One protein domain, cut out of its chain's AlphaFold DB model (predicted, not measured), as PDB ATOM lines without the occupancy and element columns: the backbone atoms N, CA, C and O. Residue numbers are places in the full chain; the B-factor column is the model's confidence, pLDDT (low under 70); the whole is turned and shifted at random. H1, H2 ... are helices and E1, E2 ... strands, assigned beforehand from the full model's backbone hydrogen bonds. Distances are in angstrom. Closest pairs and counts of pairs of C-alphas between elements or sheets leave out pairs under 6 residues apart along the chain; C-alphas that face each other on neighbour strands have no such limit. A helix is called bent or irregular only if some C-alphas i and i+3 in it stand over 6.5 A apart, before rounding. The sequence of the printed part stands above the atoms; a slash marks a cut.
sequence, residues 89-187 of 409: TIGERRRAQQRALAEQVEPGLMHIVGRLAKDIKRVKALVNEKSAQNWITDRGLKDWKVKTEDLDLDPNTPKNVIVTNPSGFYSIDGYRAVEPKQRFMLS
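This is residues 89 to 187 of the 409 residues of an uncharacterized protein of Streblomastix strix (UniProt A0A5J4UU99). A long bent helix, H1, sticks out with residues 89 to 118 from a small head, in which the short helix H2 covers part of a three-stranded sheet. The short helix H3 lies off the sheet, beyond its edge strand E3. The printed part has 99 residues, with three named helices and three strands in the order H1 H2 E1 E2 E3 H3; the sheet, E1 - E2 - E3, is antiparallel, and the class is mixed. The whole is extended, with a radius of gyration of the C-alphas of 20.5 A and spans of 65 by 34 by 31 A.

H1, residues 89 to 126, begins at C-alpha 89 (7.894, -2.694, -10.366). By its hydrogen bonds it was assigned as one helix, but it is bent: C-alphas 104 and 107 are 6.9 A apart. Its arms are H1a, residues 89 to 104, 22.0 A long, and H1b, residues 107 to 126, 28.6 A long. H2 is residues 129 to 137. E1 is residues 145 to 149, E2 160 to 165, 16.4 A long, and E3 168 to 172. H3, residues 180 to 187, ends at C-alpha 187 (32.733, 33.004, 25.913).

H1a and H1b stand at a steep tilt of 48 degrees. H1b only grazes the sheet, with residues 122 to 126. It touches H2 only at the corner, closest at the C-alphas of Leu 126 and Ala 132, 4.4 A. H2 is on the sheet at a height of 9.1 A, over E1 and along the strands. E1, E2 and E3 form a meander, each strand the antiparallel neighbour of the one before; N 147 and O 162 are 2.8 A apart, N 163 and O 171 2.9 A. Every O i to N i+4 pair is within hydrogen-bond range in H1a, H2 and H3, and 15 of 16 in H1b.

The C-alphas of Thr 89 and Pro 155, the two farthest apart, are 66.4 A apart. The printed part has no cut and no long link. pLDDT is under 70 at residues 89 to 112, 114 and 177 to 184.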
ATOM      1  N   THR A  89       8.591  -3.231 -11.549       54.22
ATOM      2  CA  THR A  89       7.894  -2.694 -10.366       54.22
ATOM      3  C   THR A  89       8.822  -2.291  -9.214       54.22
ATOM      4  O   THR A  89       8.514  -1.345  -8.488       54.22
ATOM      5  N   ILE A  90       9.976  -2.948  -9.042       51.47
ATOM      6  CA  ILE A  90      10.965  -2.577  -8.011       51.47
ATOM      7  C   ILE A  90      11.777  -1.361  -8.473       51.47
ATOM      8  O   ILE A  90      11.993  -0.432  -7.693       51.47
ATOM      9  N   GLY A  91      12.175  -1.329  -9.749       55.09
ATOM     10  CA  GLY A  91      12.835  -0.169 -10.353       55.09
ATOM     11  C   GLY A  91      11.933   1.068 -10.421       55.09
ATOM     12  O   GLY A  91      12.419   2.194 -10.359       55.09
ATOM     13  N   GLU A  92      10.617   0.888 -10.522       58.16
ATOM     14  CA  GLU A  92       9.622   1.964 -10.462       58.16
ATOM     15  C   GLU A  92       9.344   2.419  -9.035       58.16
ATOM     16  O   GLU A  92       9.424   3.618  -8.787       58.16
ATOM     17  N   ARG A  93       9.135   1.508  -8.072       59.81
ATOM     18  CA  ARG A  93       9.009   1.896  -6.656       59.81
ATOM     19  C   ARG A  93      10.244   2.639  -6.152       59.81
ATOM     20  O   ARG A  93      10.081   3.676  -5.520       59.81
ATOM     21  N   ARG A  94      11.460   2.192  -6.492       57.12
ATOM     22  CA  ARG A  94      12.690   2.922  -6.137       57.12
ATOM     23  C   ARG A  94      12.775   4.288  -6.817       57.12
ATOM     24  O   ARG A  94      13.084   5.252  -6.130       57.12
ATOM     25  N   ARG A  95      12.435   4.415  -8.107       59.38
ATOM     26  CA  ARG A  95      12.389   5.729  -8.787       59.38
ATOM     27  C   ARG A  95      11.312   6.655  -8.216       59.38
ATOM     28  O   ARG A  95      11.553   7.850  -8.120       59.38
ATOM     29  N   ALA A  96      10.157   6.131  -7.810       66.00
ATOM     30  CA  ALA A  96       9.095   6.902  -7.166       66.00
ATOM     31  C   ALA A  96       9.501   7.355  -5.754       66.00
ATOM     32  O   ALA A  96       9.320   8.517  -5.419       66.00
ATOM     33  N   GLN A  97      10.124   6.479  -4.960       63.88
ATOM     34  CA  GLN A  97      10.679   6.826  -3.648       63.88
ATOM     35  C   GLN A  97      11.827   7.840  -3.762       63.88
ATOM     36  O   GLN A  97      11.875   8.783  -2.986       63.88
ATOM     37  N   GLN A  98      12.714   7.694  -4.751       57.22
ATOM     38  CA  GLN A  98      13.785   8.658  -5.024       57.22
ATOM     39  C   GLN A  98      13.249  10.006  -5.519       57.22
ATOM     40  O   GLN A  98      13.808  11.029  -5.147       57.22
ATOM     41  N   ARG A  99      12.163  10.031  -6.307       65.81
ATOM     42  CA  ARG A  99      11.478  11.276  -6.694       65.81
ATOM     43  C   ARG A  99      10.781  11.938  -5.513       65.81
ATOM     44  O   ARG A  99      11.026  13.109  -5.293       65.81
ATOM     45  N   ALA A 100      10.015  11.198  -4.715       66.50
ATOM     46  CA  ALA A 100       9.363  11.741  -3.523       66.50
ATOM     47  C   ALA A 100      10.386  12.267  -2.498       66.50
ATOM     48  O   ALA A 100      10.200  13.341  -1.938       66.50
ATOM     49  N   LEU A 101      11.502  11.553  -2.300       56.56
ATOM     50  CA  LEU A 101      12.605  12.015  -1.455       56.56
ATOM     51  C   LEU A 101      13.301  13.247  -2.053       56.56
ATOM     52  O   LEU A 101      13.629  14.168  -1.315       56.56
ATOM     53  N   ALA A 102      13.492  13.301  -3.376       55.12
ATOM     54  CA  ALA A 102      14.018  14.489  -4.046       55.12
ATOM     55  C   ALA A 102      13.064  15.684  -3.895       55.12
ATOM     56  O   ALA A 102      13.498  16.719  -3.422       55.12
ATOM     57  N   GLU A 103      11.771  15.536  -4.183       66.44
ATOM     58  CA  GLU A 103      10.743  16.577  -4.020       66.44
ATOM     59  C   GLU A 103      10.630  17.064  -2.559       66.44
ATOM     60  O   GLU A 103      10.378  18.243  -2.313       66.44
ATOM     61  N   GLN A 104      10.870  16.182  -1.580       62.94
ATOM     62  CA  GLN A 104      10.892  16.516  -0.153       62.94
ATOM     63  C   GLN A 104      12.179  17.243   0.283       62.94
ATOM     64  O   GLN A 104      12.115  18.148   1.116       62.94
ATOM     65  N   VAL A 105      13.344  16.861  -0.251       58.72
ATOM     66  CA  VAL A 105      14.665  17.371   0.173       58.72
ATOM     67  C   VAL A 105      15.150  18.549  -0.684       58.72
ATOM     68  O   VAL A 105      15.863  19.415  -0.181       58.72
ATOM     69  N   GLU A 106      14.741  18.647  -1.950       64.25
ATOM     70  CA  GLU A 106      15.126  19.702  -2.898       64.25
ATOM     71  C   GLU A 106      14.878  21.123  -2.357       64.25
ATOM     72  O   GLU A 106      15.800  21.935  -2.454       64.25
ATOM     73  N   PRO A 107      13.737  21.454  -1.712       69.00
ATOM     74  CA  PRO A 107      13.540  22.776  -1.115       69.00
ATOM     75  C   PRO A 107      14.568  23.103  -0.019       69.00
ATOM     76  O   PRO A 107      15.064  24.232   0.046       69.00
ATOM     77  N   GLY A 108      14.923  22.116   0.812       63.62
ATOM     78  CA  GLY A 108      15.942  22.246   1.857       63.62
ATOM     79  C   GLY A 108      17.347  22.377   1.271       63.62
ATOM     80  O   GLY A 108      18.061  23.336   1.564       63.62
ATOM     81  N   LEU A 109      17.716  21.485   0.352       69.06
ATOM     82  CA  LEU A 109      19.014  21.487  -0.321       69.06
ATOM     83  C   LEU A 109      19.241  22.779  -1.124       69.06
ATOM     84  O   LEU A 109      20.308  23.386  -1.030       69.06
ATOM     85  N   MET A 110      18.231  23.264  -1.849       64.25
ATOM     86  CA  MET A 110      18.287  24.541  -2.573       64.25
ATOM     87  C   MET A 110      18.391  25.743  -1.625       64.25
ATOM     88  O   MET A 110      19.040  26.740  -1.958       64.25
ATOM     89  N   HIS A 111      17.817  25.659  -0.420       64.62
ATOM     90  CA  HIS A 111      18.005  26.662   0.627       64.62
ATOM     91  C   HIS A 111      19.438  26.643   1.185       64.62
ATOM     92  O   HIS A 111      20.054  27.708   1.266       64.62
ATOM     93  N   ILE A 112      19.999  25.465   1.486       67.88
ATOM     94  CA  ILE A 112      21.373  25.269   1.985       67.88
ATOM     95  C   ILE A 112      22.404  25.735   0.946       67.88
ATOM     96  O   ILE A 112      23.204  26.631   1.222       67.88
ATOM     97  N   VAL A 113      22.327  25.237  -0.293       70.31
ATOM     98  CA  VAL A 113      23.169  25.692  -1.420       70.31
ATOM     99  C   VAL A 113      22.984  27.197  -1.654       70.31
ATOM    100  O   VAL A 113      23.950  27.931  -1.881       70.31
ATOM    101  N   GLY A 114      21.754  27.695  -1.516       68.75
ATOM    102  CA  GLY A 114      21.417  29.112  -1.590       68.75
ATOM    103  C   GLY A 114      21.930  29.968  -0.423       68.75
ATOM    104  O   GLY A 114      22.002  31.190  -0.584       68.75
ATOM    105  N   ARG A 115      22.274  29.396   0.739       70.06
ATOM    106  CA  ARG A 115      23.015  30.060   1.832       70.06
ATOM    107  C   ARG A 115      24.508  30.039   1.521       70.06
ATOM    108  O   ARG A 115      25.095  31.106   1.344       70.06
ATOM    109  N   LEU A 116      25.067  28.851   1.292       73.62
ATOM    110  CA  LEU A 116      26.480  28.632   0.979       73.62
ATOM    111  C   LEU A 116      26.967  29.525  -0.177       73.62
ATOM    112  O   LEU A 116      27.992  30.195  -0.063       73.62
ATOM    113  N   ALA A 117      26.191  29.650  -1.258       72.69
ATOM    114  CA  ALA A 117      26.518  30.531  -2.380       72.69
ATOM    115  C   ALA A 117      26.517  32.035  -2.027       72.69
ATOM    116  O   ALA A 117      27.226  32.814  -2.670       72.69
ATOM    117  N   LYS A 118      25.742  32.477  -1.025       76.19
ATOM    118  CA  LYS A 118      25.770  33.861  -0.508       76.19
ATOM    119  C   LYS A 118      26.971  34.085   0.404       76.19
ATOM    120  O   LYS A 118      27.563  35.161   0.353       76.19
ATOM    121  N   ASP A 119      27.336  33.091   1.206       73.81
ATOM    122  CA  ASP A 119      28.461  33.181   2.135       73.81
ATOM    123  C   ASP A 119      29.807  33.090   1.400       73.81
ATOM    124  O   ASP A 119      30.647  33.963   1.602       73.81
ATOM    125  N   ILE A 120      29.962  32.197   0.413       75.81
ATOM    126  CA  ILE A 120      31.115  32.184  -0.514       75.81
ATOM    127  C   ILE A 120      31.259  33.534  -1.238       75.81
ATOM    128  O   ILE A 120      32.366  34.062  -1.359       75.81
ATOM    129  N   LYS A 121      30.149  34.129  -1.704       79.81
ATOM    130  CA  LYS A 121      30.163  35.471  -2.318       79.81
ATOM    131  C   LYS A 121      30.529  36.576  -1.321       79.81
ATOM    132  O   LYS A 121      31.118  37.565  -1.745       79.81
ATOM    133  N   ARG A 122      30.213  36.429  -0.027       79.75
ATOM    134  CA  ARG A 122      30.643  37.372   1.019       79.75
ATOM    135  C   ARG A 122      32.132  37.231   1.311       79.75
ATOM    136  O   ARG A 122      32.820  38.240   1.269       79.75
ATOM    137  N   VAL A 123      32.633  36.013   1.526       82.88
ATOM    138  CA  VAL A 123      34.062  35.749   1.770       82.88
ATOM    139  C   VAL A 123      34.902  36.332   0.629       82.88
ATOM    140  O   VAL A 123      35.724  37.212   0.860       82.88
ATOM    141  N   LYS A 124      34.593  35.989  -0.630       83.00
ATOM    142  CA  LYS A 124      35.288  36.547  -1.809       83.00
ATOM    143  C   LYS A 124      35.245  38.079  -1.913       83.00
ATOM    144  O   LYS A 124      36.141  38.665  -2.513       83.00
ATOM    145  N   ALA A 125      34.224  38.725  -1.352       84.94
ATOM    146  CA  ALA A 125      34.089  40.178  -1.362       84.94
ATOM    147  C   ALA A 125      34.716  40.876  -0.145       84.94
ATOM    148  O   ALA A 125      34.889  42.083  -0.205       84.94
ATOM    149  N   LEU A 126      35.036  40.162   0.940       87.88
ATOM    150  CA  LEU A 126      35.473  40.752   2.213       87.88
ATOM    151  C   LEU A 126      36.848  40.240   2.710       87.88
ATOM    152  O   LEU A 126      37.279  40.634   3.785       87.88
ATOM    153  N   VAL A 127      37.535  39.390   1.935       85.75
ATOM    154  CA  VAL A 127      38.920  38.906   2.178       85.75
ATOM    155  C   VAL A 127      40.005  39.904   1.732       85.75
ATOM    156  O   VAL A 127      41.174  39.735   2.053       85.75
ATOM    157  N   ASN A 128      39.663  40.963   0.992       88.25
ATOM    158  CA  ASN A 128      40.612  42.017   0.617       88.25
ATOM    159  C   ASN A 128      40.031  43.401   0.939       88.25
ATOM    160  O   ASN A 128      38.848  43.645   0.719       88.25
ATOM    161  N   GLU A 129      40.861  44.324   1.430       90.50
ATOM    162  CA  GLU A 129      40.424  45.663   1.851       90.50
ATOM    163  C   GLU A 129      39.689  46.425   0.737       90.50
ATOM    164  O   GLU A 129      38.612  46.983   0.953       90.50
ATOM    165  N   LYS A 130      40.222  46.374  -0.491       90.94
ATOM    166  CA  LYS A 130      39.638  47.050  -1.654       90.94
ATOM    167  C   LYS A 130      38.326  46.398  -2.091       90.94
ATOM    168  O   LYS A 130      37.393  47.113  -2.452       90.94
ATOM    169  N   SER A 131      38.214  45.067  -2.043       90.06
ATOM    170  CA  SER A 131      36.936  44.404  -2.337       90.06
ATOM    171  C   SER A 131      35.893  44.668  -1.250       90.06
ATOM    172  O   SER A 131      34.732  44.897  -1.588       90.06
ATOM    173  N   ALA A 132      36.303  44.750   0.019       90.44
ATOM    174  CA  ALA A 132      35.418  45.058   1.137       90.44
ATOM    175  C   ALA A 132      34.872  46.491   1.057       90.44
ATOM    176  O   ALA A 132      33.668  46.708   1.224       90.44
ATOM    177  N   GLN A 133      35.731  47.462   0.735       92.50
ATOM    178  CA  GLN A 133      35.328  48.857   0.571       92.50
ATOM    179  C   GLN A 133      34.414  49.050  -0.650       92.50
ATOM    180  O   GLN A 133      33.419  49.775  -0.560       92.50
ATOM    181  N   ASN A 134      34.679  48.348  -1.759       92.00
ATOM    182  CA  ASN A 134      33.756  48.293  -2.894       92.00
ATOM    183  C   ASN A 134      32.404  47.693  -2.471       92.00
ATOM    184  O   ASN A 134      31.379  48.335  -2.652       92.00
ATOM    185  N   TRP A 135      32.386  46.535  -1.802       90.69
ATOM    186  CA  TRP A 135      31.154  45.858  -1.365       90.69
ATOM    187  C   TRP A 135      30.292  46.700  -0.409       90.69
ATOM    188  O   TRP A 135      29.064  46.615  -0.453       90.69
ATOM    189  N   ILE A 136      30.913  47.525   0.444       89.81
ATOM    190  CA  ILE A 136      30.231  48.527   1.282       89.81
ATOM    191  C   ILE A 136      29.589  49.617   0.413       89.81
ATOM    192  O   ILE A 136      28.422  49.969   0.618       89.81
ATOM    193  N   THR A 137      30.338  50.117  -0.573       90.88
ATOM    194  CA  THR A 137      29.938  51.205  -1.480       90.88
ATOM    195  C   THR A 137      28.803  50.771  -2.412       90.88
ATOM    196  O   THR A 137      27.755  51.415  -2.430       90.88
ATOM    197  N   ASP A 138      28.944  49.620  -3.077       88.50
ATOM    198  CA  ASP A 138      27.955  48.986  -3.967       88.50
ATOM    199  C   ASP A 138      26.603  48.721  -3.276       88.50
ATOM    200  O   ASP A 138      25.571  48.544  -3.926       88.50
ATOM    201  N   ARG A 139      26.604  48.659  -1.938       85.62
ATOM    202  CA  ARG A 139      25.427  48.415  -1.091       85.62
ATOM    203  C   ARG A 139      24.920  49.659  -0.360       85.62
ATOM    204  O   ARG A 139      23.933  49.550   0.367       85.62
ATOM    205  N   GLY A 140      25.574  50.813  -0.514       88.81
ATOM    206  CA  GLY A 140      25.207  52.060   0.166       88.81
ATOM    207  C   GLY A 140      25.266  51.986   1.699       88.81
ATOM    208  O   GLY A 140      24.482  52.655   2.377       88.81
ATOM    209  N   LEU A 141      26.143  51.146   2.263       88.88
ATOM    210  CA  LEU A 141      26.188  50.866   3.701       88.88
ATOM    211  C   LEU A 141      26.870  52.003   4.478       88.88
ATOM    212  O   LEU A 141      28.089  52.038   4.632       88.88
ATOM    213  N   LYS A 142      26.059  52.936   4.990       89.81
ATOM    214  CA  LYS A 142      26.516  54.062   5.819       89.81
ATOM    215  C   LYS A 142      27.124  53.592   7.139       89.81
ATOM    216  O   LYS A 142      26.612  52.665   7.760       89.81
ATOM    217  N   ASP A 143      28.189  54.272   7.562       89.19
ATOM    218  CA  ASP A 143      28.883  54.087   8.846       89.19
ATOM    219  C   ASP A 143      29.558  52.713   9.054       89.19
ATOM    220  O   ASP A 143      29.992  52.382  10.159       89.19
ATOM    221  N   TRP A 144      29.713  51.928   7.981       92.00
ATOM    222  CA  TRP A 144      30.573  50.740   7.957       92.00
ATOM    223  C   TRP A 144      32.023  51.142   7.669       92.00
ATOM    224  O   TRP A 144      32.275  52.102   6.941       92.00
ATOM    225  N   LYS A 145      32.983  50.412   8.245       92.38
ATOM    226  CA  LYS A 145      34.420  50.704   8.116       92.38
ATOM    227  C   LYS A 145      35.214  49.417   7.928       92.38
ATOM    228  O   LYS A 145      35.018  48.463   8.688       92.38
ATOM    229  N   VAL A 146      36.121  49.422   6.955       93.44
ATOM    230  CA  VAL A 146      37.153  48.393   6.773       93.44
ATOM    231  C   VAL A 146      38.429  48.823   7.501       93.44
ATOM    232  O   VAL A 146      38.689  50.018   7.647       93.44
ATOM    233  N   LYS A 147      39.210  47.851   7.964       92.75
ATOM    234  CA  LYS A 147      40.592  48.000   8.429       92.75
ATOM    235  C   LYS A 147      41.401  46.788   7.967       92.75
ATOM    236  O   LYS A 147      40.837  45.699   7.858       92.75
ATOM    237  N   THR A 148      42.706  46.951   7.792       90.31
ATOM    238  CA  THR A 148      43.663  45.840   7.744       90.31
ATOM    239  C   THR A 148      44.519  45.850   9.002       90.31
ATOM    240  O   THR A 148      45.078  46.880   9.380       90.31
ATOM    241  N   GLU A 149      44.593  44.709   9.679       87.38
ATOM    242  CA  GLU A 149      45.287  44.559  10.959       87.38
ATOM    243  C   GLU A 149      46.119  43.275  10.946       87.38
ATOM    244  O   GLU A 149      45.763  42.295  10.298       87.38
ATOM    245  N   ASP A 150      47.266  43.322  11.606       84.88
ATOM    246  CA  ASP A 150      48.206  42.212  11.741       84.88
ATOM    247  C   ASP A 150      47.974  41.613  13.134       84.88
ATOM    248  O   ASP A 150      48.246  42.281  14.135       84.88
ATOM    249  N   LEU A 151      47.319  40.447  13.200       79.50
ATOM    250  CA  LEU A 151      46.777  39.897  14.452       79.50
ATOM    251  C   LEU A 151      47.658  38.813  15.089       79.50
ATOM    252  O   LEU A 151      47.507  38.555  16.284       79.50
ATOM    253  N   ASP A 152      48.547  38.185  14.320       81.38
ATOM    254  CA  ASP A 152      49.521  37.192  14.790       81.38
ATOM    255  C   ASP A 152      50.969  37.718  14.807       81.38
ATOM    256  O   ASP A 152      51.826  37.088  15.428       81.38
ATOM    257  N   LEU A 153      51.216  38.911  14.246       83.19
ATOM    258  CA  LEU A 153      52.520  39.581  14.169       83.19
ATOM    259  C   LEU A 153      53.543  38.825  13.304       83.19
ATOM    260  O   LEU A 153      54.752  39.019  13.465       83.19
ATOM    261  N   ASP A 154      53.077  37.981  12.376       81.81
ATOM    262  CA  ASP A 154      53.927  37.326  11.383       81.81
ATOM    263  C   ASP A 154      54.061  38.193  10.114       81.81
ATOM    264  O   ASP A 154      53.127  38.264   9.312       81.81
ATOM    265  N   PRO A 155      55.240  38.788   9.831       83.12
ATOM    266  CA  PRO A 155      55.439  39.619   8.641       83.12
ATOM    267  C   PRO A 155      55.335  38.848   7.310       83.12
ATOM    268  O   PRO A 155      55.368  39.474   6.248       83.12
ATOM    269  N   ASN A 156      55.236  37.514   7.341       86.88
ATOM    270  CA  ASN A 156      55.009  36.670   6.166       86.88
ATOM    271  C   ASN A 156      53.513  36.416   5.891       86.88
ATOM    272  O   ASN A 156      53.163  36.001   4.782       86.88
ATOM    273  N   THR A 157      52.633  36.669   6.864       80.06
ATOM    274  CA  THR A 157      51.195  36.396   6.773       80.06
ATOM    275  C   THR A 157      50.428  37.642   6.293       80.06
ATOM    276  O   THR A 157      50.687  38.760   6.742       80.06
ATOM    277  N   PRO A 158      49.482  37.517   5.337       82.38
ATOM    278  CA  PRO A 158      48.675  38.651   4.892       82.38
ATOM    279  C   PRO A 158      47.766  39.190   6.003       82.38
ATOM    280  O   PRO A 158      46.972  38.444   6.572       82.38
ATOM    281  N   LYS A 159      47.825  40.507   6.245       86.12
ATOM    282  CA  LYS A 159      46.992  41.207   7.238       86.12
ATOM    283  C   LYS A 159      45.504  40.898   7.082       86.12
ATOM    284  O   LYS A 159      44.951  41.035   5.988       86.12
ATOM    285  N   ASN A 160      44.852  40.589   8.199       88.25
ATOM    286  CA  ASN A 160      43.437  40.259   8.245       88.25
ATOM    287  C   ASN A 160      42.574  41.476   7.889       88.25
ATOM    288  O   ASN A 160      42.800  42.594   8.368       88.25
ATOM    289  N   VAL A 161      41.535  41.257   7.086       90.00
ATOM    290  CA  VAL A 161      40.580  42.292   6.675       90.00
ATOM    291  C   VAL A 161      39.404  42.311   7.640       90.00
ATOM    292  O   VAL A 161      38.512  41.459   7.608       90.00
ATOM    293  N   ILE A 162      39.392  43.320   8.504       89.12
ATOM    294  CA  ILE A 162      38.377  43.517   9.533       89.12
ATOM    295  C   ILE A 162      37.312  44.475   9.002       89.12
ATOM    296  O   ILE A 162      37.580  45.641   8.716       89.12
ATOM    297  N   VAL A 163      36.068  44.005   8.929       88.94
ATOM    298  CA  VAL A 163      34.903  44.831   8.597       88.94
ATOM    299  C   VAL A 163      34.082  45.069   9.856       88.94
ATOM    300  O   VAL A 163      33.727  44.138  10.585       88.94
ATOM    301  N   THR A 164      33.747  46.333  10.090       89.31
ATOM    302  CA  THR A 164      32.922  46.798  11.208       89.31
ATOM    303  C   THR A 164      31.685  47.529  10.697       89.31
ATOM    304  O   THR A 164      31.716  48.170   9.646       89.31
ATOM    305  N   ASN A 165      30.589  47.421  11.442       86.19
ATOM    306  CA  ASN A 165      29.325  48.112  11.204       86.19
ATOM    307  C   ASN A 165      28.943  48.949  12.451       86.19
ATOM    308  O   ASN A 165      29.649  48.882  13.461       86.19
ATOM    309  N   PRO A 166      27.828  49.708  12.443       80.12
ATOM    310  CA  PRO A 166      27.406  50.507  13.603       80.12
ATOM    311  C   PRO A 166      27.153  49.727  14.906       80.12
ATOM    312  O   PRO A 166      27.067  50.337  15.968       80.12
ATOM    313  N   SER A 167      27.052  48.395  14.845       70.19
ATOM    314  CA  SER A 167      26.886  47.496  15.996       70.19
ATOM    315  C   SER A 167      28.197  46.826  16.453       70.19
ATOM    316  O   SER A 167      28.172  46.029  17.392       70.19
ATOM    317  N   GLY A 168      29.337  47.117  15.809       76.56
ATOM    318  CA  GLY A 168      30.663  46.588  16.153       76.56
ATOM    319  C   GLY A 168      31.297  45.731  15.049       76.56
ATOM    320  O   GLY A 168      31.209  46.045  13.862       76.56
ATOM    321  N   PHE A 169      31.987  44.655  15.436       76.81
ATOM    322  CA  PHE A 169      32.613  43.717  14.495       76.81
ATOM    323  C   PHE A 169      31.563  42.986  13.645       76.81
ATOM    324  O   PHE A 169      30.579  42.476  14.177       76.81
ATOM    325  N   TYR A 170      31.800  42.905  12.331       77.69
ATOM    326  CA  TYR A 170      30.920  42.228  11.373       77.69
ATOM    327  C   TYR A 170      31.594  41.031  10.688       77.69
ATOM    328  O   TYR A 170      30.985  39.963  10.589       77.69
ATOM    329  N   SER A 171      32.845  41.172  10.243       84.38
ATOM    330  CA  SER A 171      33.628  40.055   9.700       84.38
ATOM    331  C   SER A 171      35.130  40.240   9.863       84.38
ATOM    332  O   SER A 171      35.607  41.372   9.926       84.38
ATOM    333  N   ILE A 172      35.854  39.123   9.872       84.56
ATOM    334  CA  ILE A 172      37.312  39.046   9.720       84.56
ATOM    335  C   ILE A 172      37.557  38.088   8.551       84.56
ATOM    336  O   ILE A 172      36.961  37.010   8.521       84.56
ATOM    337  N   ASP A 173      38.314  38.521   7.541       83.19
ATOM    338  CA  ASP A 173      38.563  37.779   6.292       83.19
ATOM    339  C   ASP A 173      37.268  37.241   5.654       83.19
ATOM    340  O   ASP A 173      37.152  36.111   5.183       83.19
ATOM    341  N   GLY A 174      36.227  38.074   5.712       78.94
ATOM    342  CA  GLY A 174      34.875  37.793   5.234       78.94
ATOM    343  C   GLY A 174      34.068  36.720   5.975       78.94
ATOM    344  O   GLY A 174      32.855  36.629   5.742       78.94
ATOM    345  N   TYR A 175      34.667  35.978   6.906       80.25
ATOM    346  CA  TYR A 175      33.945  35.139   7.861       80.25
ATOM    347  C   TYR A 175      33.223  36.019   8.882       80.25
ATOM    348  O   TYR A 175      33.762  37.022   9.351       80.25
ATOM    349  N   ARG A 176      31.976  35.677   9.226       72.94
ATOM    350  CA  ARG A 176      31.180  36.479  10.167       72.94
ATOM    351  C   ARG A 176      31.831  36.498  11.546       72.94
ATOM    352  O   ARG A 176      32.017  35.451  12.159       72.94
ATOM    353  N   ALA A 177      32.055  37.696  12.070       69.75
ATOM    354  CA  ALA A 177      32.266  37.868  13.495       69.75
ATOM    355  C   ALA A 177      30.938  37.604  14.219       69.75
ATOM    356  O   ALA A 177      29.874  38.060  13.790       69.75
ATOM    357  N   VAL A 178      30.998  36.873  15.331       63.06
ATOM    358  CA  VAL A 178      29.853  36.719  16.233       63.06
ATOM    359  C   VAL A 178      29.554  38.078  16.876       63.06
ATOM    360  O   VAL A 178      30.471  38.737  17.372       63.06
ATOM    361  N   GLU A 179      28.280  38.490  16.888       59.38
ATOM    362  CA  GLU A 179      27.839  39.755  17.498       59.38
ATOM    363  C   GLU A 179      28.397  39.908  18.925       59.38
ATOM    364  O   GLU A 179      28.353  38.930  19.673       59.38
ATOM    365  N   PRO A 180      28.841  41.100  19.377       57.91
ATOM    366  CA  PRO A 180      29.508  41.254  20.676       57.91
ATOM    367  C   PRO A 180      28.750  40.636  21.863       57.91
ATOM    368  O   PRO A 180      29.354  39.981  22.713       57.91
ATOM    369  N   LYS A 181      27.414  40.754  21.879       61.50
ATOM    370  CA  LYS A 181      26.555  40.121  22.891       61.50
ATOM    371  C   LYS A 181      26.567  38.589  22.804       61.50
ATOM    372  O   LYS A 181      26.687  37.934  23.832       61.50
ATOM    373  N   GLN A 182      26.470  38.017  21.604       64.31
ATOM    374  CA  GLN A 182      26.543  36.565  21.409       64.31
ATOM    375  C   GLN A 182      27.961  36.023  21.671       64.31
ATOM    376  O   GLN A 182      28.101  34.933  22.217       64.31
ATOM    377  N   ARG A 183      29.012  36.800  21.370       66.38
ATOM    378  CA  ARG A 183      30.410  36.442  21.653       66.38
ATOM    379  C   ARG A 183      30.680  36.397  23.154       66.38
ATOM    380  O   ARG A 183      31.299  35.445  23.611       66.38
ATOM    381  N   PHE A 184      30.185  37.370  23.922       69.69
ATOM    382  CA  PHE A 184      30.258  37.337  25.388       69.69
ATOM    383  C   PHE A 184      29.559  36.091  25.954       69.69
ATOM    384  O   PHE A 184      30.153  35.348  26.729       69.69
ATOM    385  N   MET A 185      28.331  35.823  25.503       76.12
ATOM    386  CA  MET A 185      27.541  34.656  25.908       76.12
ATOM    387  C   MET A 185      28.248  33.324  25.622       76.12
ATOM    388  O   MET A 185      28.382  32.493  26.518       76.12
ATOM    389  N   LEU A 186      28.756  33.138  24.401       79.50
ATOM    390  CA  LEU A 186      29.525  31.947  24.038       79.50
ATOM    391  C   LEU A 186      30.850  31.868  24.808       79.50
ATOM    392  O   LEU A 186      31.247  30.780  25.204       79.50
ATOM    393  N   SER A 187      31.512  32.993  25.096       79.06
ATOM    394  CA  SER A 187      32.733  33.004  25.913       79.06
ATOM    395  C   SER A 187      32.487  32.529  27.348       79.06
ATOM    396  O   SER A 187      33.350  31.861  27.910       79.06
TER     397      SER A 187